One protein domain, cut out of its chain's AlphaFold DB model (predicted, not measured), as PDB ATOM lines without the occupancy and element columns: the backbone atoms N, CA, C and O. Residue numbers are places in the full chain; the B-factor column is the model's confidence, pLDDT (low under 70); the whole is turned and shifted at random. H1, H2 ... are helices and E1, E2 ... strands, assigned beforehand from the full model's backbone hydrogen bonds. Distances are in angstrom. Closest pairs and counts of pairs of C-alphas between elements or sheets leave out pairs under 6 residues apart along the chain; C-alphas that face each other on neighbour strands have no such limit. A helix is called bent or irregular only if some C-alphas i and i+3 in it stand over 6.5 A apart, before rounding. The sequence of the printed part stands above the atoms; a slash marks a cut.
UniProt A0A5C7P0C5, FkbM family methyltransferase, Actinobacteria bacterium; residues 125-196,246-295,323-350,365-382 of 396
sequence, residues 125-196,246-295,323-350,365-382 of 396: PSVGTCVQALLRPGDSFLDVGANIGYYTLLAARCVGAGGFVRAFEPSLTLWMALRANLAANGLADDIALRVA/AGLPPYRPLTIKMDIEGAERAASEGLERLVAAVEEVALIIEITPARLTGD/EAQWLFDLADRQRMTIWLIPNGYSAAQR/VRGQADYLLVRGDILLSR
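AT A GLANCE: This is residues 125 to 196, 246 to 295, 323 to 350 and 365 to 382 of the 396 residues of the protein "FkbM family methyltransferase" of Actinobacteria bacterium (UniProt A0A5C7P0C5). A twisted six-stranded sheet is the middle of three layers, with H1 and H2 side by side over one face and H6 over the other, the short H4 and H5 near H6. H3 lies out past the E2 edge. The 168 printed residues, class mixed, hold six named helices and six named strands, in the order H1 E1 H2 E2 H3 E3 H4 H5 E4 H6 E5 E6. The mixed sheet runs E2 E1 E3 E4 E5 E6, antiparallel between E5 and E6 and parallel elsewhere. The whole is compact, with a radius of gyration of the C-alphas of 15.9 A, and spans 41 by 37 by 36 A.

HOW THE PARTS SIT: Along the printed part come H1, residues 125 to 134; E1, 140 to 144; H2, 150 to 162; E2, 164 to 168; H3, 172 to 184; E3, 253 to 258; H4, 264 to 269; H5, 272 to 277; E4, 280 to 287; H6, 325 to 334; E5, 337 to 342; and E6, 372 to 374. H1 touches H2, the C-alphas of Gln 132 and Cys 158 closest at 6.6 A, at a shallow tilt of 17 degrees, the same way. On the same face, H1 has a height over the sheet of 9.7 A and H2 of 7.8 A. H6, on the opposite face, has a height of 9.4 A and lies over E5. H3, H4 and H5 only graze the sheet, H3 only just, with 5 pairs of C-alphas within 10 A. H5 and H6 only just touch, with 3 pairs within 8 A; the C-alphas of Val 275 and Gln 334 are closest, at 6.7 A. E1, H2, E2 and E3, H4, H5, E4 are strand-helix-strand units, two parallel neighbour strands joined through helices, with right-handed crossovers. Within hydrogen-bond range are N 166 and O 141 of E2 and E1, 3.0 A; N 142 and O 255 of E1 and E3, 2.9 A; N 256 and O 282 of E3 and E4, 2.8 A; N 339 and O 283 of E4 and E5, 2.8 A; and N 338 and O 374 of E5 and E6, 3.5 A. Every O i to N i+4 pair is within range in H1, H3, H4, H5 and H6, and 7 of 9 in H2.

IN THESE COORDINATES: H1 begins at C-alpha 125, (-9.140, -34.652, 65.262). H2 is 19.8 A long and irregular, with C-alphas 158 and 161 9.4 A apart; H3 is 18.4 A and E4 22.2 A long. E6 ends at C-alpha 374, (-0.978, -51.522, 55.538).

THE WHOLE: The C-alphas farthest apart, of Gly 186 and Asp 295, are 48.1 A apart. Cuts leave gaps of 14.7 A between C-alphas 196 and 246, 12.9 A between 295 and 323, and 17.6 A between 350 and 365. The links that are printed whole are tight. Mean pLDDT of the printed part is 70.9; 64 residues are under 70, among them 286 to 295, 323 to 350 and 365 to 382.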
ATOM      1  N   PRO A 125      -9.822 -35.380  66.327       74.00
ATOM      2  CA  PRO A 125      -9.140 -34.652  65.262       74.00
ATOM      3  C   PRO A 125      -8.241 -35.516  64.363       74.00
ATOM      4  O   PRO A 125      -8.038 -35.156  63.205       74.00
ATOM      5  N   SER A 126      -7.711 -36.632  64.875       67.38
ATOM      6  CA  SER A 126      -6.922 -37.610  64.116       67.38
ATOM      7  C   SER A 126      -7.739 -38.266  63.001       67.38
ATOM      8  O   SER A 126      -7.310 -38.226  61.850       67.38
ATOM      9  N   VAL A 127      -8.929 -38.787  63.314       75.06
ATOM     10  CA  VAL A 127      -9.860 -39.388  62.342       75.06
ATOM     11  C   VAL A 127     -10.305 -38.336  61.329       75.06
ATOM     12  O   VAL A 127     -10.234 -38.558  60.123       75.06
ATOM     13  N   GLY A 128     -10.683 -37.143  61.806       74.25
ATOM     14  CA  GLY A 128     -11.067 -36.034  60.929       74.25
ATOM     15  C   GLY A 128      -9.958 -35.635  59.947       74.25
ATOM     16  O   GLY A 128     -10.241 -35.365  58.783       74.25
ATOM     17  N   THR A 129      -8.696 -35.655  60.386       74.31
ATOM     18  CA  THR A 129      -7.537 -35.382  59.520       74.31
ATOM     19  C   THR A 129      -7.365 -36.469  58.458       74.31
ATOM     20  O   THR A 129      -7.128 -36.135  57.300       74.31
ATOM     21  N   CYS A 130      -7.541 -37.748  58.812       74.25
ATOM     22  CA  CYS A 130      -7.505 -38.849  57.844       74.25
ATOM     23  C   CYS A 130      -8.593 -38.692  56.778       74.25
ATOM     24  O   CYS A 130      -8.287 -38.726  55.589       74.25
ATOM     25  N   VAL A 131      -9.840 -38.433  57.186       77.62
ATOM     26  CA  VAL A 131     -10.962 -38.201  56.258       77.62
ATOM     27  C   VAL A 131     -10.645 -37.053  55.292       77.62
ATOM     28  O   VAL A 131     -10.831 -37.189  54.087       77.62
ATOM     29  N   GLN A 132     -10.111 -35.936  55.795       80.38
ATOM     30  CA  GLN A 132      -9.742 -34.789  54.956       80.38
ATOM     31  C   GLN A 132      -8.569 -35.065  54.011       80.38
ATOM     32  O   GLN A 132      -8.519 -34.478  52.934       80.38
ATOM     33  N   ALA A 133      -7.613 -35.898  54.421       74.75
ATOM     34  CA  ALA A 133      -6.442 -36.227  53.616       74.75
ATOM     35  C   ALA A 133      -6.752 -37.245  52.509       74.75
ATOM     36  O   ALA A 133      -6.111 -37.213  51.458       74.75
ATOM     37  N   LEU A 134      -7.713 -38.141  52.753       79.44
ATOM     38  CA  LEU A 134      -8.086 -39.213  51.832       79.44
ATOM     39  C   LEU A 134      -9.116 -38.769  50.789       79.44
ATOM     40  O   LEU A 134      -9.056 -39.239  49.659       79.44
ATOM     41  N   LEU A 135     -10.029 -37.861  51.144       83.88
ATOM     42  CA  LEU A 135     -11.117 -37.447  50.259       83.88
ATOM     43  C   LEU A 135     -10.754 -36.263  49.359       83.88
ATOM     44  O   LEU A 135     -10.240 -35.234  49.806       83.88
ATOM     45  N   ARG A 136     -11.145 -36.371  48.091       85.44
ATOM     46  CA  ARG A 136     -11.093 -35.327  47.064       85.44
ATOM     47  C   ARG A 136     -12.498 -35.016  46.530       85.44
ATOM     48  O   ARG A 136     -13.416 -35.825  46.681       85.44
ATOM     49  N   PRO A 137     -12.693 -33.855  45.874       94.06
ATOM     50  CA  PRO A 137     -13.948 -33.560  45.192       94.06
ATOM     51  C   PRO A 137     -14.316 -34.655  44.182       94.06
ATOM     52  O   PRO A 137     -13.514 -34.981  43.311       94.06
ATOM     53  N   GLY A 138     -15.536 -35.187  44.275       93.81
ATOM     54  CA  GLY A 138     -16.035 -36.272  43.426       93.81
ATOM     55  C   GLY A 138     -15.896 -37.687  44.002       93.81
ATOM     56  O   GLY A 138     -16.517 -38.598  43.450       93.81
ATOM     57  N   ASP A 139     -15.157 -37.875  45.096       92.88
ATOM     58  CA  ASP A 139     -14.957 -39.194  45.712       92.88
ATOM     59  C   ASP A 139     -16.223 -39.732  46.400       92.88
ATOM     60  O   ASP A 139     -17.232 -39.032  46.563       92.88
ATOM     61  N   SER A 140     -16.149 -40.996  46.819       95.44
ATOM     62  CA  SER A 140     -17.190 -41.683  47.579       95.44
ATOM     63  C   SER A 140     -16.796 -41.857  49.050       95.44
ATOM     64  O   SER A 140     -15.669 -42.244  49.362       95.44
ATOM     65  N   PHE A 141     -17.743 -41.632  49.962       96.19
ATOM     66  CA  PHE A 141     -17.576 -41.852  51.399       96.19
ATOM     67  C   PHE A 141     -18.732 -42.656  51.998       96.19
ATOM     68  O   PHE A 141     -19.902 -42.327  51.788       96.19
ATOM     69  N   LEU A 142     -18.397 -43.675  52.787       96.44
ATOM     70  CA  LEU A 142     -19.343 -44.457  53.582       96.44
ATOM     71  C   LEU A 142     -19.043 -44.267  55.075       96.44
ATOM     72  O   LEU A 142     -17.935 -44.549  55.523       96.44
ATOM     73  N   ASP A 143     -20.032 -43.800  55.835       96.69
ATOM     74  CA  ASP A 143     -19.958 -43.556  57.280       96.69
ATOM     75  C   ASP A 143     -20.748 -44.639  58.030       96.69
ATOM     76  O   ASP A 143     -21.973 -44.563  58.147       96.69
ATOM     77  N   VAL A 144     -20.069 -45.697  58.473       93.94
ATOM     78  CA  VAL A 144     -20.674 -46.832  59.181       93.94
ATOM     79  C   VAL A 144     -20.572 -46.585  60.690       93.94
ATOM     80  O   VAL A 144     -19.471 -46.520  61.243       93.94
ATOM     81  N   GLY A 145     -21.729 -46.415  61.340       92.06
ATOM     82  CA  GLY A 145     -21.810 -45.872  62.701       92.06
ATOM     83  C   GLY A 145     -21.684 -44.349  62.690       92.06
ATOM     84  O   GLY A 145     -20.779 -43.769  63.293       92.06
ATOM     85  N   ALA A 146     -22.560 -43.694  61.923       95.12
ATOM     86  CA  ALA A 146     -22.468 -42.260  61.653       95.12
ATOM     87  C   ALA A 146     -22.820 -41.371  62.859       95.12
ATOM     88  O   ALA A 146     -22.471 -40.182  62.876       95.12
ATOM     89  N   ASN A 147     -23.503 -41.916  63.873       94.25
ATOM     90  CA  ASN A 147     -23.930 -41.197  65.066       94.25
ATOM     91  C   ASN A 147     -24.729 -39.932  64.677       94.25
ATOM     92  O   ASN A 147     -25.624 -39.998  63.840       94.25
ATOM     93  N   ILE A 148     -24.409 -38.755  65.224       96.06
ATOM     94  CA  ILE A 148     -25.040 -37.476  64.855       96.06
ATOM     95  C   ILE A 148     -24.523 -36.875  63.531       96.06
ATOM     96  O   ILE A 148     -24.895 -35.749  63.191       96.06
ATOM     97  N   GLY A 149     -23.654 -37.571  62.791       97.12
ATOM     98  CA  GLY A 149     -23.222 -37.186  61.443       97.12
ATOM     99  C   GLY A 149     -22.024 -36.248  61.353       97.12
ATOM    100  O   GLY A 149     -21.871 -35.558  60.346       97.12
ATOM    101  N   TYR A 150     -21.166 -36.174  62.376       97.62
ATOM    102  CA  TYR A 150     -19.999 -35.281  62.342       97.62
ATOM    103  C   TYR A 150     -19.063 -35.590  61.156       97.62
ATOM    104  O   TYR A 150     -18.693 -34.670  60.421       97.62
ATOM    105  N   TYR A 151     -18.717 -36.864  60.932       96.81
ATOM    106  CA  TYR A 151     -17.868 -37.267  59.805       96.81
ATOM    107  C   TYR A 151     -18.621 -37.265  58.476       96.81
ATOM    108  O   TYR A 151     -18.055 -36.826  57.479       96.81
ATOM    109  N   THR A 152     -19.908 -37.620  58.464       98.50
ATOM    110  CA  THR A 152     -20.772 -37.487  57.281       98.50
ATOM    111  C   THR A 152     -20.764 -36.053  56.735       98.50
ATOM    112  O   THR A 152     -20.556 -35.836  55.542       98.50
ATOM    113  N   LEU A 153     -20.933 -35.049  57.608       98.44
ATOM    114  CA  LEU A 153     -20.899 -33.630  57.231       98.44
ATOM    115  C   LEU A 153     -19.517 -33.192  56.731       98.44
ATOM    116  O   LEU A 153     -19.418 -32.394  55.796       98.44
ATOM    117  N   LEU A 154     -18.450 -33.696  57.356       97.44
ATOM    118  CA  LEU A 154     -17.080 -33.432  56.924       97.44
ATOM    119  C   LEU A 154     -16.835 -33.990  55.519       97.44
ATOM    120  O   LEU A 154     -16.372 -33.261  54.642       97.44
ATOM    121  N   ALA A 155     -17.201 -35.251  55.295       97.69
ATOM    122  CA  ALA A 155     -17.042 -35.929  54.022       97.69
ATOM    123  C   ALA A 155     -17.854 -35.257  52.911       97.69
ATOM    124  O   ALA A 155     -17.293 -34.953  51.863       97.69
ATOM    125  N   ALA A 156     -19.125 -34.918  53.161       97.81
ATOM    126  CA  ALA A 156     -19.972 -34.207  52.199       97.81
ATOM    127  C   ALA A 156     -19.353 -32.876  51.747       97.81
ATOM    128  O   ALA A 156     -19.427 -32.508  50.574       97.81
ATOM    129  N   ARG A 157     -18.673 -32.169  52.658       96.31
ATOM    130  CA  ARG A 157     -17.932 -30.949  52.325       96.31
ATOM    131  C   ARG A 157     -16.670 -31.229  51.503       96.31
ATOM    132  O   ARG A 157     -16.363 -30.438  50.616       96.31
ATOM    133  N   CYS A 158     -15.937 -32.301  51.806       92.50
ATOM    134  CA  CYS A 158     -14.720 -32.685  51.084       92.50
ATOM    135  C   CYS A 158     -15.014 -33.138  49.648       92.50
ATOM    136  O   CYS A 158     -14.350 -32.683  48.718       92.50
ATOM    137  N   VAL A 159     -16.020 -33.998  49.462       96.06
ATOM    138  CA  VAL A 159     -16.345 -34.568  48.146       96.06
ATOM    139  C   VAL A 159     -17.200 -33.630  47.287       96.06
ATOM    140  O   VAL A 159     -17.176 -33.710  46.058       96.06
ATOM    141  N   GLY A 160     -17.919 -32.692  47.912       94.12
ATOM    142  CA  GLY A 160     -18.748 -31.703  47.229       94.12
ATOM    143  C   GLY A 160     -19.942 -32.308  46.479       94.12
ATOM    144  O   GLY A 160     -20.239 -33.493  46.582       94.12
ATOM    145  N   ALA A 161     -20.631 -31.482  45.685       92.62
ATOM    146  CA  ALA A 161     -21.873 -31.869  45.000       92.62
ATOM    147  C   ALA A 161     -21.707 -32.983  43.945       92.62
ATOM    148  O   ALA A 161     -22.694 -33.580  43.528       92.62
ATOM    149  N   GLY A 162     -20.477 -33.234  43.484       91.31
ATOM    150  CA  GLY A 162     -20.172 -34.302  42.531       91.31
ATOM    151  C   GLY A 162     -19.798 -35.635  43.180       91.31
ATOM    152  O   GLY A 162     -19.599 -36.605  42.448       91.31
ATOM    153  N   GLY A 163     -19.642 -35.672  44.505       94.94
ATOM    154  CA  GLY A 163     -19.279 -36.872  45.253       94.94
ATOM    155  C   GLY A 163     -20.481 -37.661  45.756       94.94
ATOM    156  O   GLY A 163     -21.628 -37.229  45.641       94.94
ATOM    157  N   PHE A 164     -20.201 -38.827  46.329       96.00
ATOM    158  CA  PHE A 164     -21.208 -39.711  46.906       96.00
ATOM    159  C   PHE A 164     -20.956 -39.867  48.402       96.00
ATOM    160  O   PHE A 164     -19.850 -40.205  48.811       96.00
ATOM    161  N   VAL A 165     -21.973 -39.638  49.231       97.25
ATOM    162  CA  VAL A 165     -21.878 -39.851  50.679       97.25
ATOM    163  C   VAL A 165     -23.069 -40.663  51.139       97.25
ATOM    164  O   VAL A 165     -24.207 -40.349  50.787       97.25
ATOM    165  N   ARG A 166     -22.814 -41.676  51.965       97.50
ATOM    166  CA  ARG A 166     -23.865 -42.410  52.663       97.50
ATOM    167  C   ARG A 166     -23.468 -42.696  54.100       97.50
ATOM    168  O   ARG A 166     -22.317 -43.011  54.380       97.50
ATOM    169  N   ALA A 167     -24.436 -42.567  54.990       97.81
ATOM    170  CA  ALA A 167     -24.293 -42.715  56.421       97.81
ATOM    171  C   ALA A 167     -25.268 -43.768  56.939       97.81
ATOM    172  O   ALA A 167     -26.449 -43.757  56.585       97.81
ATOM    173  N   PHE A 168     -24.774 -44.659  57.790       96.38
ATOM    174  CA  PHE A 168     -25.534 -45.757  58.371       96.38
ATOM    175  C   PHE A 168     -25.552 -45.593  59.888       96.38
ATOM    176  O   PHE A 168     -24.500 -45.605  60.531       96.38
ATOM    177  N   GLU A 169     -26.744 -45.419  60.453       95.44
ATOM    178  CA  GLU A 169     -26.938 -45.264  61.894       95.44
ATOM    179  C   GLU A 169     -28.167 -46.063  62.352       95.44
ATOM    180  O   GLU A 169     -29.296 -45.705  61.999       95.44
ATOM    181  N   PRO A 170     -27.987 -47.156  63.112       92.94
ATOM    182  CA  PRO A 170     -29.098 -48.004  63.524       92.94
ATOM    183  C   PRO A 170     -29.952 -47.404  64.661       92.94
ATOM    184  O   PRO A 170     -31.160 -47.676  64.717       92.94
ATOM    185  N   SER A 171     -29.381 -46.577  65.552       90.75
ATOM    186  CA  SER A 171     -30.130 -45.900  66.624       90.75
ATOM    187  C   SER A 171     -31.153 -44.945  66.029       90.75
ATOM    188  O   SER A 171     -30.826 -44.057  65.246       90.75
ATOM    189  N   LEU A 172     -32.420 -45.091  66.432       90.31
ATOM    190  CA  LEU A 172     -33.481 -44.189  65.983       90.31
ATOM    191  C   LEU A 172     -33.189 -42.746  66.411       90.31
ATOM    192  O   LEU A 172     -33.382 -41.816  65.627       90.31
ATOM    193  N   THR A 173     -32.707 -42.568  67.641       90.25
ATOM    194  CA  THR A 173     -32.439 -41.249  68.217       90.25
ATOM    195  C   THR A 173     -31.283 -40.557  67.497       90.25
ATOM    196  O   THR A 173     -31.393 -39.384  67.132       90.25
ATOM    197  N   LEU A 174     -30.184 -41.281  67.257       92.56
ATOM    198  CA  LEU A 174     -29.014 -40.738  66.564       92.56
ATOM    199  C   LEU A 174     -29.294 -40.525  65.076       92.56
ATOM    200  O   LEU A 174     -28.960 -39.466  64.554       92.56
ATOM    201  N   TRP A 175     -30.007 -41.443  64.421       95.62
ATOM    202  CA  TRP A 175     -30.422 -41.283  63.027       95.62
ATOM    203  C   TRP A 175     -31.318 -40.052  62.824       95.62
ATOM    204  O   TRP A 175     -31.138 -39.300  61.865       95.62
ATOM    205  N   MET A 176     -32.248 -39.777  63.745       94.75
ATOM    206  CA  MET A 176     -33.045 -38.545  63.703       94.75
ATOM    207  C   MET A 176     -32.170 -37.289  63.835       94.75
ATOM    208  O   MET A 176     -32.385 -36.312  63.111       94.75
ATOM    209  N   ALA A 177     -31.172 -37.309  64.723       95.50
ATOM    210  CA  ALA A 177     -30.227 -36.204  64.879       95.50
ATOM    211  C   ALA A 177     -29.346 -36.017  63.630       95.50
ATOM    212  O   ALA A 177     -29.203 -34.891  63.152       95.50
ATOM    213  N   LEU A 178     -28.825 -37.107  63.060       97.88
ATOM    214  CA  LEU A 178     -28.097 -37.134  61.791       97.88
ATOM    215  C   LEU A 178     -28.910 -36.471  60.677       97.88
ATOM    216  O   LEU A 178     -28.418 -35.553  60.026       97.88
ATOM    217  N   ARG A 179     -30.174 -36.866  60.491       98.06
ATOM    218  CA  ARG A 179     -31.054 -36.285  59.464       98.06
ATOM    219  C   ARG A 179     -31.290 -34.793  59.656       98.06
ATOM    220  O   ARG A 179     -31.182 -34.026  58.701       98.06
ATOM    221  N   ALA A 180     -31.563 -34.364  60.888       96.75
ATOM    222  CA  ALA A 180     -31.711 -32.943  61.196       96.75
ATOM    223  C   ALA A 180     -30.425 -32.159  60.877       96.75
ATOM    224  O   ALA A 180     -30.484 -31.058  60.325       96.75
ATOM    225  N   ASN A 181     -29.266 -32.746  61.173       98.00
ATOM    226  CA  ASN A 181     -27.963 -32.160  60.883       98.00
ATOM    227  C   ASN A 181     -27.678 -32.093  59.376       98.00
ATOM    228  O   ASN A 181     -27.209 -31.061  58.901       98.00
ATOM    229  N   LEU A 182     -28.016 -33.125  58.601       97.88
ATOM    230  CA  LEU A 182     -27.914 -33.097  57.137       97.88
ATOM    231  C   LEU A 182     -28.799 -31.998  56.536       97.88
ATOM    232  O   LEU A 182     -28.311 -31.155  55.779       97.88
ATOM    233  N   ALA A 183     -30.068 -31.938  56.948       97.50
ATOM    234  CA  ALA A 183     -31.024 -30.946  56.464       97.50
ATOM    235  C   ALA A 183     -30.561 -29.504  56.739       97.50
ATOM    236  O   ALA A 183     -30.664 -28.638  55.869       97.50
ATOM    237  N   ALA A 184     -29.976 -29.243  57.912       96.81
ATOM    238  CA  ALA A 184     -29.438 -27.927  58.265       96.81
ATOM    239  C   ALA A 184     -28.251 -27.476  57.394       96.81
ATOM    240  O   ALA A 184     -27.922 -26.289  57.378       96.81
ATOM    241  N   ASN A 185     -27.621 -28.398  56.663       96.94
ATOM    242  CA  ASN A 185     -26.534 -28.115  55.726       96.94
ATOM    243  C   ASN A 185     -26.972 -28.247  54.256       96.94
ATOM    244  O   ASN A 185     -26.123 -28.241  53.368       96.94
ATOM    245  N   GLY A 186     -28.281 -28.351  53.987       96.06
ATOM    246  CA  GLY A 186     -28.819 -28.477  52.630       96.06
ATOM    247  C   GLY A 186     -28.477 -29.806  51.952       96.06
ATOM    248  O   GLY A 186     -28.454 -29.875  50.726       96.06
ATOM    249  N   LEU A 187     -28.173 -30.840  52.740       96.44
ATOM    250  CA  LEU A 187     -27.866 -32.177  52.247       96.44
ATOM    251  C   LEU A 187     -29.137 -33.025  52.163       96.44
ATOM    252  O   LEU A 187     -30.097 -32.811  52.907       96.44
ATOM    253  N   ALA A 188     -29.133 -33.976  51.234       93.69
ATOM    254  CA  ALA A 188     -30.281 -34.823  50.962       93.69
ATOM    255  C   ALA A 188     -30.531 -35.834  52.095       93.69
ATOM    256  O   ALA A 188     -29.609 -36.300  52.766       93.69
ATOM    257  N   ASP A 189     -31.807 -36.154  52.310       89.44
ATOM    258  CA  ASP A 189     -32.261 -37.039  53.387       89.44
ATOM    259  C   ASP A 189     -31.834 -38.501  53.172       89.44
ATOM    260  O   ASP A 189     -31.586 -39.230  54.129       89.44
ATOM    261  N   ASP A 190     -31.702 -38.907  51.908       91.06
ATOM    262  CA  ASP A 190     -31.333 -40.254  51.460       91.06
ATOM    263  C   ASP A 190     -29.850 -40.604  51.681       91.06
ATOM    264  O   ASP A 190     -29.446 -41.757  51.505       91.06
ATOM    265  N   ILE A 191     -29.044 -39.636  52.128       96.38
ATOM    266  CA  ILE A 191     -27.697 -39.884  52.650       96.38
ATOM    267  C   ILE A 191     -27.773 -40.733  53.926       96.38
ATOM    268  O   ILE A 191     -26.892 -41.561  54.141       96.38
ATOM    269  N   ALA A 192     -28.795 -40.552  54.773       97.44
ATOM    270  CA  ALA A 192     -28.893 -41.205  56.078       97.44
ATOM    271  C   ALA A 192     -29.826 -42.422  56.070       97.44
ATOM    272  O   ALA A 192     -31.053 -42.292  56.066       97.44
ATOM    273  N   LEU A 193     -29.256 -43.617  56.196       96.75
ATOM    274  CA  LEU A 193     -30.000 -44.870  56.281       96.75
ATOM    275  C   LEU A 193     -30.046 -45.402  57.717       96.75
ATOM    276  O   LEU A 193     -29.016 -45.541  58.379       96.75
ATOM    277  N   ARG A 194     -31.252 -45.750  58.182       95.81
ATOM    278  CA  ARG A 194     -31.455 -46.417  59.475       95.81
ATOM    279  C   ARG A 194     -31.359 -47.929  59.310       95.81
ATOM    280  O   ARG A 194     -32.378 -48.609  59.186       95.81
ATOM    281  N   VAL A 195     -30.131 -48.430  59.287       94.12
ATOM    282  CA  VAL A 195     -29.807 -49.855  59.170       94.12
ATOM    283  C   VAL A 195     -28.603 -50.199  60.042       94.12
ATOM    284  O   VAL A 195     -27.744 -49.350  60.277       94.12
ATOM    285  N   ALA A 196     -28.533 -51.442  60.509       90.94
ATOM    286  CA  ALA A 196     -27.303 -52.020  61.031       90.94
ATOM    287  C   ALA A 196     -26.528 -52.657  59.870       90.94
ATOM    288  O   ALA A 196     -27.092 -53.434  59.102       90.94
ATOM    289  N   ALA A 246     -25.971 -49.503  47.910       85.38
ATOM    290  CA  ALA A 246     -26.606 -49.507  46.592       85.38
ATOM    291  C   ALA A 246     -26.653 -48.108  45.942       85.38
ATOM    292  O   ALA A 246     -27.075 -47.127  46.555       85.38
ATOM    293  N   GLY A 247     -26.248 -48.014  44.674       85.44
ATOM    294  CA  GLY A 247     -26.141 -46.739  43.955       85.44
ATOM    295  C   GLY A 247     -24.788 -46.037  44.102       85.44
ATOM    296  O   GLY A 247     -24.621 -44.950  43.549       85.44
ATOM    297  N   LEU A 248     -23.821 -46.651  44.795       88.31
ATOM    298  CA  LEU A 248     -22.422 -46.231  44.770       88.31
ATOM    299  C   LEU A 248     -21.922 -46.137  43.312       88.31
ATOM    300  O   LEU A 248     -22.012 -47.127  42.577       88.31
ATOM    301  N   PRO A 249     -21.389 -44.980  42.872       86.31
ATOM    302  CA  PRO A 249     -20.830 -44.850  41.535       86.31
ATOM    303  C   PRO A 249     -19.617 -45.775  41.364       86.31
ATOM    304  O   PRO A 249     -18.700 -45.717  42.190       86.31
ATOM    305  N   PRO A 250     -19.573 -46.600  40.305       83.25
ATOM    306  CA  PRO A 250     -18.438 -47.481  40.075       83.25
ATOM    307  C   PRO A 250     -17.197 -46.681  39.653       83.25
ATOM    308  O   PRO A 250     -17.311 -45.566  39.137       83.25
ATOM    309  N   TYR A 251     -16.017 -47.281  39.830       77.31
ATOM    310  CA  TYR A 251     -14.723 -46.733  39.384       77.31
ATOM    311  C   TYR A 251     -14.373 -45.350  39.965       77.31
ATOM    312  O   TYR A 251     -13.870 -44.479  39.258       77.31
ATOM    313  N   ARG A 252     -14.656 -45.137  41.254       82.44
ATOM    314  CA  ARG A 252     -14.199 -43.962  42.013       82.44
ATOM    315  C   ARG A 252     -13.452 -44.383  43.274       82.44
ATOM    316  O   ARG A 252     -13.739 -45.471  43.772       82.44
ATOM    317  N   PRO A 253     -12.555 -43.550  43.826       83.38
ATOM    318  CA  PRO A 253     -12.010 -43.778  45.156       83.38
ATOM    319  C   PRO A 253     -13.122 -43.824  46.206       83.38
ATOM    320  O   PRO A 253     -14.029 -42.983  46.217       83.38
ATOM    321  N   LEU A 254     -13.045 -44.812  47.090       87.31
ATOM    322  CA  LEU A 254     -13.979 -45.026  48.183       87.31
ATOM    323  C   LEU A 254     -13.230 -44.971  49.514       87.31
ATOM    324  O   LEU A 254     -12.320 -45.756  49.757       87.31
ATOM    325  N   THR A 255     -13.654 -44.081  50.406       88.12
ATOM    326  CA  THR A 255     -13.238 -44.118  51.812       88.12
ATOM    327  C   THR A 255     -14.388 -44.618  52.682       88.12
ATOM    328  O   THR A 255     -15.505 -44.114  52.592       88.12
ATOM    329  N   ILE A 256     -14.122 -45.597  53.540       90.44
ATOM    330  CA  ILE A 256     -15.091 -46.161  54.483       90.44
ATOM    331  C   ILE A 256     -14.604 -45.848  55.893       90.44
ATOM    332  O   ILE A 256     -13.506 -46.258  56.258       90.44
ATOM    333  N   LYS A 257     -15.407 -45.144  56.693       90.38
ATOM    334  CA  LYS A 257     -15.230 -45.078  58.149       90.38
ATOM    335  C   LYS A 257     -16.125 -46.129  58.783       90.38
ATOM    336  O   LYS A 257     -17.305 -46.196  58.456       90.38
ATOM    337  N   MET A 258     -15.573 -46.921  59.693       86.19
ATOM    338  CA  MET A 258     -16.312 -47.940  60.422       86.19
ATOM    339  C   MET A 258     -15.943 -47.895  61.900       86.19
ATOM    340  O   MET A 258     -14.811 -48.182  62.282       86.19
ATOM    341  N   ASP A 259     -16.921 -47.512  62.713       83.44
ATOM    342  CA  ASP A 259     -16.854 -47.613  64.171       83.44
ATOM    343  C   ASP A 259     -18.264 -47.980  64.646       83.44
ATOM    344  O   ASP A 259     -19.198 -47.185  64.564       83.44
ATOM    345  N   ILE A 260     -18.427 -49.272  64.944       75.44
ATOM    346  CA  ILE A 260     -19.708 -49.935  65.224       75.44
ATOM    347  C   ILE A 260     -19.599 -50.845  66.450       75.44
ATOM    348  O   ILE A 260     -20.311 -51.843  66.580       75.44
ATOM    349  N   GLU A 261     -18.710 -50.469  67.367       69.31
ATOM    350  CA  GLU A 261     -18.594 -51.000  68.720       69.31
ATOM    351  C   GLU A 261     -18.553 -52.538  68.812       69.31
ATOM    352  O   GLU A 261     -19.062 -53.127  69.775       69.31
ATOM    353  N   GLY A 262     -17.840 -53.209  67.900       61.03
ATOM    354  CA  GLY A 262     -17.556 -54.655  67.960       61.03
ATOM    355  C   GLY A 262     -18.159 -55.490  66.835       61.03
ATOM    356  O   GLY A 262     -17.971 -56.706  66.814       61.03
ATOM    357  N   ALA A 263     -18.892 -54.862  65.919       67.94
ATOM    358  CA  ALA A 263     -19.452 -55.514  64.738       67.94
ATOM    359  C   ALA A 263     -18.567 -55.361  63.483       67.94
ATOM    360  O   ALA A 263     -18.971 -55.782  62.400       67.94
ATOM    361  N   GLU A 264     -17.361 -54.790  63.609       70.06
ATOM    362  CA  GLU A 264     -16.488 -54.420  62.485       70.06
ATOM    363  C   GLU A 264     -16.142 -55.630  61.615       70.06
ATOM    364  O   GLU A 264     -16.223 -55.563  60.389       70.06
ATOM    365  N   ARG A 265     -15.826 -56.767  62.249       69.12
ATOM    366  CA  ARG A 265     -15.526 -58.012  61.537       69.12
ATOM    367  C   ARG A 265     -16.712 -58.472  60.691       69.12
ATOM    368  O   ARG A 265     -16.541 -58.691  59.498       69.12
ATOM    369  N   ALA A 266     -17.905 -58.564  61.278       71.12
ATOM    370  CA  ALA A 266     -19.104 -59.001  60.561       71.12
ATOM    371  C   ALA A 266     -19.462 -58.039  59.415       71.12
ATOM    372  O   ALA A 266     -19.733 -58.471  58.300       71.12
ATOM    373  N   ALA A 267     -19.386 -56.727  59.652       75.06
ATOM    374  CA  ALA A 267     -19.623 -55.721  58.618       75.06
ATOM    375  C   ALA A 267     -18.608 -55.795  57.463       75.06
ATOM    376  O   ALA A 267     -18.945 -55.479  56.320       75.06
ATOM    377  N   SER A 268     -17.370 -56.210  57.747       70.06
ATOM    378  CA  SER A 268     -16.312 -56.310  56.741       70.06
ATOM    379  C   SER A 268     -16.489 -57.475  55.763       70.06
ATOM    380  O   SER A 268     -16.014 -57.386  54.633       70.06
ATOM    381  N   GLU A 269     -17.212 -58.533  56.143       71.62
ATOM    382  CA  GLU A 269     -17.457 -59.687  55.263       71.62
ATOM    383  C   GLU A 269     -18.278 -59.291  54.021       71.62
ATOM    384  O   GLU A 269     -18.124 -59.880  52.953       71.62
ATOM    385  N   GLY A 270     -19.077 -58.221  54.111       69.19
ATOM    386  CA  GLY A 270     -19.816 -57.643  52.984       69.19
ATOM    387  C   GLY A 270     -18.995 -56.737  52.054       69.19
ATOM    388  O   GLY A 270     -19.552 -56.180  51.109       69.19
ATOM    389  N   LEU A 271     -17.692 -56.535  52.295       74.31
ATOM    390  CA  LEU A 271     -16.873 -55.595  51.513       74.31
ATOM    391  C   LEU A 271     -16.467 -56.121  50.133       74.31
ATOM    392  O   LEU A 271     -16.167 -55.312  49.255       74.31
ATOM    393  N   GLU A 272     -16.484 -57.437  49.908       68.81
ATOM    394  CA  GLU A 272     -15.863 -58.034  48.717       68.81
ATOM    395  C   GLU A 272     -16.414 -57.477  47.397       68.81
ATOM    396  O   GLU A 272     -15.664 -57.142  46.477       68.81
ATOM    397  N   ARG A 273     -17.741 -57.324  47.305       72.19
ATOM    398  CA  ARG A 273     -18.385 -56.790  46.097       72.19
ATOM    399  C   ARG A 273     -18.145 -55.295  45.918       72.19
ATOM    400  O   ARG A 273     -18.083 -54.828  44.785       72.19
ATOM    401  N   LEU A 274     -18.004 -54.552  47.017       74.44
ATOM    402  CA  LEU A 274     -17.743 -53.115  46.969       74.44
ATOM    403  C   LEU A 274     -16.349 -52.825  46.454       74.44
ATOM    404  O   LEU A 274     -16.196 -51.985  45.572       74.44
ATOM    405  N   VAL A 275     -15.349 -53.544  46.960       70.94
ATOM    406  CA  VAL A 275     -13.959 -53.363  46.537       70.94
ATOM    407  C   VAL A 275     -13.791 -53.703  45.056       70.94
ATOM    408  O   VAL A 275     -13.096 -52.990  44.339       70.94
ATOM    409  N   ALA A 276     -14.493 -54.728  44.565       70.00
ATOM    410  CA  ALA A 276     -14.491 -55.076  43.145       70.00
ATOM    411  C   ALA A 276     -15.155 -54.017  42.235       70.00
ATOM    412  O   ALA A 276     -14.907 -54.008  41.029       70.00
ATOM    413  N   ALA A 277     -16.007 -53.141  42.780       73.25
ATOM    414  CA  ALA A 277     -16.782 -52.158  42.018       73.25
ATOM    415  C   ALA A 277     -16.121 -50.766  41.924       73.25
ATOM    416  O   ALA A 277     -16.612 -49.897  41.197       73.25
ATOM    417  N   VAL A 278     -15.025 -50.529  42.648       74.50
ATOM    418  CA  VAL A 278     -14.398 -49.206  42.823       74.50
ATOM    419  C   VAL A 278     -12.926 -49.201  42.399       74.50
ATOM    420  O   VAL A 278     -12.352 -50.243  42.105       74.50
ATOM    421  N   GLU A 279     -12.320 -48.013  42.298       67.88
ATOM    422  CA  GLU A 279     -10.924 -47.872  41.841       67.88
ATOM    423  C   GLU A 279      -9.912 -48.153  42.961       67.88
ATOM    424  O   GLU A 279      -8.928 -48.864  42.764       67.88
ATOM    425  N   GLU A 280     -10.165 -47.598  44.146       73.69
ATOM    426  CA  GLU A 280      -9.335 -47.753  45.338       73.69
ATOM    427  C   GLU A 280     -10.226 -47.703  46.581       73.69
ATOM    428  O   GLU A 280     -11.191 -46.933  46.615       73.69
ATOM    429  N   VAL A 281      -9.895 -48.498  47.606       76.44
ATOM    430  CA  VAL A 281     -10.569 -48.441  48.907       76.44
ATOM    431  C   VAL A 281      -9.598 -48.074  50.019       76.44
ATOM    432  O   VAL A 281      -8.581 -48.742  50.223       76.44
ATOM    433  N   ALA A 282      -9.963 -47.035  50.767       78.31
ATOM    434  CA  ALA A 282      -9.366 -46.677  52.042       78.31
ATOM    435  C   ALA A 282     -10.346 -47.003  53.177       78.31
ATOM    436  O   ALA A 282     -11.496 -46.568  53.159       78.31
ATOM    437  N   LEU A 283      -9.894 -47.755  54.175       77.56
ATOM    438  CA  LEU A 283     -10.720 -48.169  55.308       77.56
ATOM    439  C   LEU A 283     -10.174 -47.557  56.597       77.56
ATOM    440  O   LEU A 283      -9.021 -47.789  56.938       77.56
ATOM    441  N   ILE A 284     -10.992 -46.775  57.296       77.69
ATOM    442  CA  ILE A 284     -10.705 -46.200  58.610       77.69
ATOM    443  C   ILE A 284     -11.503 -47.002  59.635       77.69
ATOM    444  O   ILE A 284     -12.728 -46.884  59.674       77.69
ATOM    445  N   ILE A 285     -10.820 -47.809  60.448       71.44
ATOM    446  CA  ILE A 285     -11.453 -48.625  61.494       71.44
ATOM    447  C   ILE A 285     -10.957 -48.205  62.871       71.44
ATOM    448  O   ILE A 285      -9.749 -48.054  63.094       71.44
ATOM    449  N   GLU A 286     -11.903 -48.083  63.796       65.25
ATOM    450  CA  GLU A 286     -11.618 -48.033  65.223       65.25
ATOM    451  C   GLU A 286     -11.526 -49.444  65.803       65.25
ATOM    452  O   GLU A 286     -12.413 -50.274  65.609       65.25
ATOM    453  N   ILE A 287     -10.450 -49.720  66.543       55.66
ATOM    454  CA  ILE A 287     -10.302 -50.986  67.268       55.66
ATOM    455  C   ILE A 287     -10.173 -50.704  68.760       55.66
ATOM    456  O   ILE A 287      -9.261 -49.995  69.196       55.66
ATOM    457  N   THR A 288     -11.051 -51.318  69.554       47.41
ATOM    458  CA  THR A 288     -10.966 -51.313  71.019       47.41
ATOM    459  C   THR A 288      -9.862 -52.270  71.488       47.41
ATOM    460  O   THR A 288     -10.005 -53.480  71.306       47.41
ATOM    461  N   PRO A 289      -8.787 -51.794  72.152       38.09
ATOM    462  CA  PRO A 289      -7.632 -52.630  72.503       38.09
ATOM    463  C   PRO A 289      -7.950 -53.851  73.375       38.09
ATOM    464  O   PRO A 289      -7.296 -54.876  73.243       38.09
ATOM    465  N   ALA A 290      -8.974 -53.779  74.232       34.91
ATOM    466  CA  ALA A 290      -9.404 -54.909  75.065       34.91
ATOM    467  C   ALA A 290      -9.961 -56.098  74.257       34.91
ATOM    468  O   ALA A 290     -10.076 -57.192  74.796       34.91
ATOM    469  N   ARG A 291     -10.310 -55.880  72.985       38.16
ATOM    470  CA  ARG A 291     -10.752 -56.922  72.051       38.16
ATOM    471  C   ARG A 291      -9.583 -57.524  71.253       38.16
ATOM    472  O   ARG A 291      -9.675 -58.630  70.753       38.16
ATOM    473  N   LEU A 292      -8.420 -56.864  71.239       36.41
ATOM    474  CA  LEU A 292      -7.202 -57.385  70.603       36.41
ATOM    475  C   LEU A 292      -6.483 -58.466  71.424       36.41
ATOM    476  O   LEU A 292      -5.591 -59.130  70.902       36.41
ATOM    477  N   THR A 293      -6.825 -58.631  72.703       34.16
ATOM    478  CA  THR A 293      -6.128 -59.545  73.614       34.16
ATOM    479  C   THR A 293      -7.116 -60.510  74.254       34.16
ATOM    480  O   THR A 293      -7.898 -60.104  75.116       34.16
ATOM    481  N   GLY A 294      -7.056 -61.787  73.870       29.77
ATOM    482  CA  GLY A 294      -7.576 -62.863  74.709       29.77
ATOM    483  C   GLY A 294      -6.912 -62.795  76.089       29.77
ATOM    484  O   GLY A 294      -5.695 -62.673  76.185       29.77
ATOM    485  N   ASP A 295      -7.742 -62.808  77.129       29.91
ATOM    486  CA  ASP A 295      -7.422 -62.906  78.556       29.91
ATOM    487  C   ASP A 295      -6.413 -61.900  79.163       29.91
ATOM    488  O   ASP A 295      -5.216 -62.143  79.273       29.91
ATOM    489  N   GLU A 323      -8.402 -61.858  66.257       44.62
ATOM    490  CA  GLU A 323      -9.218 -60.652  66.004       44.62
ATOM    491  C   GLU A 323      -8.551 -59.550  65.167       44.62
ATOM    492  O   GLU A 323      -9.256 -58.675  64.684       44.62
ATOM    493  N   ALA A 324      -7.239 -59.590  64.916       47.69
ATOM    494  CA  ALA A 324      -6.593 -58.663  63.968       47.69
ATOM    495  C   ALA A 324      -6.142 -59.353  62.674       47.69
ATOM    496  O   ALA A 324      -6.029 -58.700  61.640       47.69
ATOM    497  N   GLN A 325      -5.936 -60.678  62.704       52.44
ATOM    498  CA  GLN A 325      -5.489 -61.452  61.540       52.44
ATOM    499  C   GLN A 325      -6.433 -61.305  60.336       52.44
ATOM    500  O   GLN A 325      -5.978 -61.211  59.201       52.44
ATOM    501  N   TRP A 326      -7.743 -61.201  60.577       55.97
ATOM    502  CA  TRP A 326      -8.725 -61.045  59.503       55.97
ATOM    503  C   TRP A 326      -8.570 -59.728  58.727       55.97
ATOM    504  O   TRP A 326      -8.897 -59.696  57.546       55.97
ATOM    505  N   LEU A 327      -8.043 -58.659  59.344       57.31
ATOM    506  CA  LEU A 327      -7.774 -57.389  58.655       57.31
ATOM    507  C   LEU A 327      -6.621 -57.531  57.660       57.31
ATOM    508  O   LEU A 327      -6.687 -56.970  56.568       57.31
ATOM    509  N   PHE A 328      -5.587 -58.293  58.026       56.56
ATOM    510  CA  PHE A 328      -4.468 -58.601  57.135       56.56
ATOM    511  C   PHE A 328      -4.927 -59.491  55.981       56.56
ATOM    512  O   PHE A 328      -4.689 -59.160  54.821       56.56
ATOM    513  N   ASP A 329      -5.689 -60.544  56.284       56.72
ATOM    514  CA  ASP A 329      -6.281 -61.415  55.268       56.72
ATOM    515  C   ASP A 329      -7.195 -60.631  54.310       56.72
ATOM    516  O   ASP A 329      -7.192 -60.882  53.104       56.72
ATOM    517  N   LEU A 330      -7.968 -59.667  54.824       58.31
ATOM    518  CA  LEU A 330      -8.827 -58.799  54.020       58.31
ATOM    519  C   LEU A 330      -8.000 -57.871  53.121       58.31
ATOM    520  O   LEU A 330      -8.255 -57.814  51.918       58.31
ATOM    521  N   ALA A 331      -7.000 -57.176  53.672       55.91
ATOM    522  CA  ALA A 331      -6.145 -56.261  52.913       55.91
ATOM    523  C   ALA A 331      -5.430 -56.973  51.754       55.91
ATOM    524  O   ALA A 331      -5.449 -56.479  50.619       55.91
ATOM    525  N   ASP A 332      -4.863 -58.151  52.027       52.06
ATOM    526  CA  ASP A 332      -4.103 -58.943  51.060       52.06
ATOM    527  C   ASP A 332      -4.995 -59.528  49.959       52.06
ATOM    528  O   ASP A 332      -4.621 -59.519  48.783       52.06
ATOM    529  N   ARG A 333      -6.206 -59.988  50.300       53.56
ATOM    530  CA  ARG A 333      -7.160 -60.528  49.315       53.56
ATOM    531  C   ARG A 333      -7.730 -59.456  48.385       53.56
ATOM    532  O   ARG A 333      -8.103 -59.779  47.260       53.56
ATOM    533  N   GLN A 334      -7.831 -58.208  48.847       51.19
ATOM    534  CA  GLN A 334      -8.721 -57.206  48.247       51.19
ATOM    535  C   GLN A 334      -7.994 -55.964  47.686       51.19
ATOM    536  O   GLN A 334      -8.645 -55.092  47.122       51.19
ATOM    537  N   ARG A 335      -6.657 -55.854  47.785       51.81
ATOM    538  CA  ARG A 335      -5.883 -54.652  47.367       51.81
ATOM    539  C   ARG A 335      -6.390 -53.349  48.011       51.81
ATOM    540  O   ARG A 335      -6.496 -52.314  47.353       51.81
ATOM    541  N   MET A 336      -6.682 -53.396  49.306       53.16
ATOM    542  CA  MET A 336      -7.179 -52.249  50.075       53.16
ATOM    543  C   MET A 336      -6.058 -51.578  50.873       53.16
ATOM    544  O   MET A 336      -5.106 -52.238  51.291       53.16
ATOM    545  N   THR A 337      -6.198 -50.276  51.138       52.50
ATOM    546  CA  THR A 337      -5.364 -49.575  52.124       52.50
ATOM    547  C   THR A 337      -6.146 -49.456  53.433       52.50
ATOM    548  O   THR A 337      -7.167 -48.766  53.488       52.50
ATOM    549  N   ILE A 338      -5.675 -50.107  54.499       53.94
ATOM    550  CA  ILE A 338      -6.315 -50.044  55.822       53.94
ATOM    551  C   ILE A 338      -5.559 -49.058  56.716       53.94
ATOM    552  O   ILE A 338      -4.341 -49.147  56.870       53.94
ATOM    553  N   TRP A 339      -6.310 -48.137  57.316       53.44
ATOM    554  CA  TRP A 339      -5.875 -47.181  58.324       53.44
ATOM    555  C   TRP A 339      -6.489 -47.575  59.668       53.44
ATOM    556  O   TRP A 339      -7.693 -47.423  59.884       53.44
ATOM    557  N   LEU A 340      -5.657 -48.076  60.580       52.41
ATOM    558  CA  LEU A 340      -6.091 -48.412  61.937       52.41
ATOM    559  C   LEU A 340      -5.912 -47.219  62.867       52.41
ATOM    560  O   LEU A 340      -4.823 -46.641  62.935       52.41
ATOM    561  N   ILE A 341      -6.971 -46.875  63.600       48.66
ATOM    562  CA  ILE A 341      -6.945 -45.814  64.607       48.66
ATOM    563  C   ILE A 341      -7.283 -46.447  65.967       48.66
ATOM    564  O   ILE A 341      -8.403 -46.920  66.158       48.66
ATOM    565  N   PRO A 342      -6.327 -46.524  66.913       43.28
ATOM    566  CA  PRO A 342      -6.571 -47.161  68.205       43.28
ATOM    567  C   PRO A 342      -7.539 -46.340  69.070       43.28
ATOM    568  O   PRO A 342      -7.355 -45.132  69.240       43.28
ATOM    569  N   ASN A 343      -8.522 -47.014  69.678       38.41
ATOM    570  CA  ASN A 343      -9.438 -46.411  70.650       38.41
ATOM    571  C   ASN A 343      -8.692 -46.045  71.954       38.41
ATOM    572  O   ASN A 343      -7.772 -46.746  72.385       38.41
ATOM    573  N   GLY A 344      -9.101 -44.961  72.617       37.19
ATOM    574  CA  GLY A 344      -8.659 -44.625  73.976       37.19
ATOM    575  C   GLY A 344      -7.481 -43.653  74.090       37.19
ATOM    576  O   GLY A 344      -7.101 -43.291  75.207       37.19
ATOM    577  N   TYR A 345      -6.939 -43.138  72.983       31.95
ATOM    578  CA  TYR A 345      -6.022 -41.997  73.041       31.95
ATOM    579  C   TYR A 345      -6.805 -40.695  73.211       31.95
ATOM    580  O   TYR A 345      -7.057 -39.947  72.268       31.95
ATOM    581  N   SER A 346      -7.161 -40.380  74.458       29.33
ATOM    582  CA  SER A 346      -7.525 -39.004  74.786       29.33
ATOM    583  C   SER A 346      -6.348 -38.098  74.399       29.33
ATOM    584  O   SER A 346      -5.218 -38.269  74.869       29.33
ATOM    585  N   ALA A 347      -6.603 -37.092  73.561       30.30
ATOM    586  CA  ALA A 347      -5.629 -36.047  73.233       30.30
ATOM    587  C   ALA A 347      -5.056 -35.346  74.492       30.30
ATOM    588  O   ALA A 347      -4.049 -34.646  74.415       30.30
ATOM    589  N   ALA A 348      -5.655 -35.576  75.666       26.97
ATOM    590  CA  ALA A 348      -5.199 -35.096  76.958       26.97
ATOM    591  C   ALA A 348      -3.839 -35.663  77.412       26.97
ATOM    592  O   ALA A 348      -3.227 -35.072  78.299       26.97
ATOM    593  N   GLN A 349      -3.328 -36.762  76.836       28.94
ATOM    594  CA  GLN A 349      -2.138 -37.421  77.393       28.94
ATOM    595  C   GLN A 349      -0.800 -37.218  76.671       28.94
ATOM    596  O   GLN A 349       0.201 -37.688  77.210       28.94
ATOM    597  N   ARG A 350      -0.681 -36.461  75.562       26.38
ATOM    598  CA  ARG A 350       0.669 -36.224  74.985       26.38
ATOM    599  C   ARG A 350       0.968 -34.944  74.196       26.38
ATOM    600  O   ARG A 350       2.093 -34.816  73.719       26.38
ATOM    601  N   VAL A 365       1.743 -30.196  57.321       24.73
ATOM    602  CA  VAL A 365       2.420 -29.968  58.604       24.73
ATOM    603  C   VAL A 365       2.918 -31.301  59.177       24.73
ATOM    604  O   VAL A 365       2.135 -32.219  59.401       24.73
ATOM    605  N   ARG A 366       4.224 -31.386  59.470       23.78
ATOM    606  CA  ARG A 366       4.837 -32.471  60.258       23.78
ATOM    607  C   ARG A 366       4.296 -32.458  61.694       23.78
ATOM    608  O   ARG A 366       4.649 -31.580  62.482       23.78
ATOM    609  N   GLY A 367       3.508 -33.470  62.036       23.73
ATOM    610  CA  GLY A 367       3.145 -33.853  63.397       23.73
ATOM    611  C   GLY A 367       3.099 -35.374  63.470       23.73
ATOM    612  O   GLY A 367       2.556 -36.007  62.573       23.73
ATOM    613  N   GLN A 368       3.748 -35.942  64.484       25.31
ATOM    614  CA  GLN A 368       3.797 -37.377  64.746       25.31
ATOM    615  C   GLN A 368       2.371 -37.861  65.011       25.31
ATOM    616  O   GLN A 368       1.739 -37.439  65.979       25.31
ATOM    617  N   ALA A 369       1.855 -38.663  64.098       26.62
ATOM    618  CA  ALA A 369       0.595 -39.341  64.252       26.62
ATOM    619  C   ALA A 369       0.883 -40.818  64.001       26.62
ATOM    620  O   ALA A 369       1.464 -41.179  62.973       26.62
ATOM    621  N   ASP A 370       0.574 -41.622  65.012       26.14
ATOM    622  CA  ASP A 370       0.838 -43.052  65.050       26.14
ATOM    623  C   ASP A 370      -0.177 -43.727  64.112       26.14
ATOM    624  O   ASP A 370      -1.301 -44.029  64.507       26.14
ATOM    625  N   TYR A 371       0.179 -43.874  62.833       35.59
ATOM    626  CA  TYR A 371      -0.658 -44.526  61.823       35.59
ATOM    627  C   TYR A 371      -0.006 -45.831  61.368       35.59
ATOM    628  O   TYR A 371       1.137 -45.835  60.904       35.59
ATOM    629  N   LEU A 372      -0.749 -46.937  61.455       32.53
ATOM    630  CA  LEU A 372      -0.372 -48.193  60.815       32.53
ATOM    631  C   LEU A 372      -0.841 -48.147  59.354       32.53
ATOM    632  O   LEU A 372      -2.036 -48.226  59.079       32.53
ATOM    633  N   LEU A 373       0.112 -47.982  58.436       31.45
ATOM    634  CA  LEU A 373      -0.090 -48.085  56.994       31.45
ATOM    635  C   LEU A 373       0.049 -49.558  56.592       31.45
ATOM    636  O   LEU A 373       1.156 -50.093  56.635       31.45
ATOM    637  N   VAL A 374      -1.042 -50.196  56.167       32.12
ATOM    638  CA  VAL A 374      -0.978 -51.522  55.538       32.12
ATOM    639  C   VAL A 374      -1.319 -51.374  54.059       32.12
ATOM    640  O   VAL A 374      -2.464 -51.113  53.695       32.12
ATOM    641  N   ARG A 375      -0.305 -51.530  53.203       30.61
ATOM    642  CA  ARG A 375      -0.470 -51.895  51.793       30.61
ATOM    643  C   ARG A 375       0.476 -53.058  51.512       30.61
ATOM    644  O   ARG A 375       1.619 -53.019  51.969       30.61
ATOM    645  N   GLY A 376       0.010 -54.031  50.727       26.95
ATOM    646  CA  GLY A 376       0.750 -55.201  50.220       26.95
ATOM    647  C   GLY A 376       1.924 -54.891  49.278       26.95
ATOM    648  O   GLY A 376       2.226 -55.683  48.400       26.95
ATOM    649  N   ASP A 377       2.560 -53.737  49.464       22.53
ATOM    650  CA  ASP A 377       3.939 -53.399  49.129       22.53
ATOM    651  C   ASP A 377       4.333 -52.305  50.138       22.53
ATOM    652  O   ASP A 377       3.876 -51.160  50.068       22.53
ATOM    653  N   ILE A 378       5.107 -52.690  51.154       26.11
ATOM    654  CA  ILE A 378       5.462 -51.850  52.303       26.11
ATOM    655  C   ILE A 378       6.304 -50.663  51.820       26.11
ATOM    656  O   ILE A 378       7.490 -50.810  51.524       26.11
ATOM    657  N   LEU A 379       5.721 -49.461  51.798       24.70
ATOM    658  CA  LEU A 379       6.470 -48.213  51.652       24.70
ATOM    659  C   LEU A 379       6.340 -47.377  52.929       24.70
ATOM    660  O   LEU A 379       5.576 -46.418  53.016       24.70
ATOM    661  N   LEU A 380       7.135 -47.745  53.935       26.86
ATOM    662  CA  LEU A 380       7.430 -46.891  55.084       26.86
ATOM    663  C   LEU A 380       8.304 -45.725  54.605       26.86
ATOM    664  O   LEU A 380       9.530 -45.788  54.673       26.86
ATOM    665  N   SER A 381       7.702 -44.649  54.097       23.11
ATOM    666  CA  SER A 381       8.454 -43.410  53.890       23.11
ATOM    667  C   SER A 381       8.291 -42.499  55.103       23.11
ATOM    668  O   SER A 381       7.206 -42.010  55.411       23.11
ATOM    669  N   ARG A 382       9.403 -42.239  55.806       24.14
ATOM    670  CA  ARG A 382       9.518 -41.037  56.636       24.14
ATOM    671  C   ARG A 382       9.249 -39.848  55.716       24.14
ATOM    672  O   ARG A 382       9.959 -39.679  54.725       24.14
TER     673      ARG A 382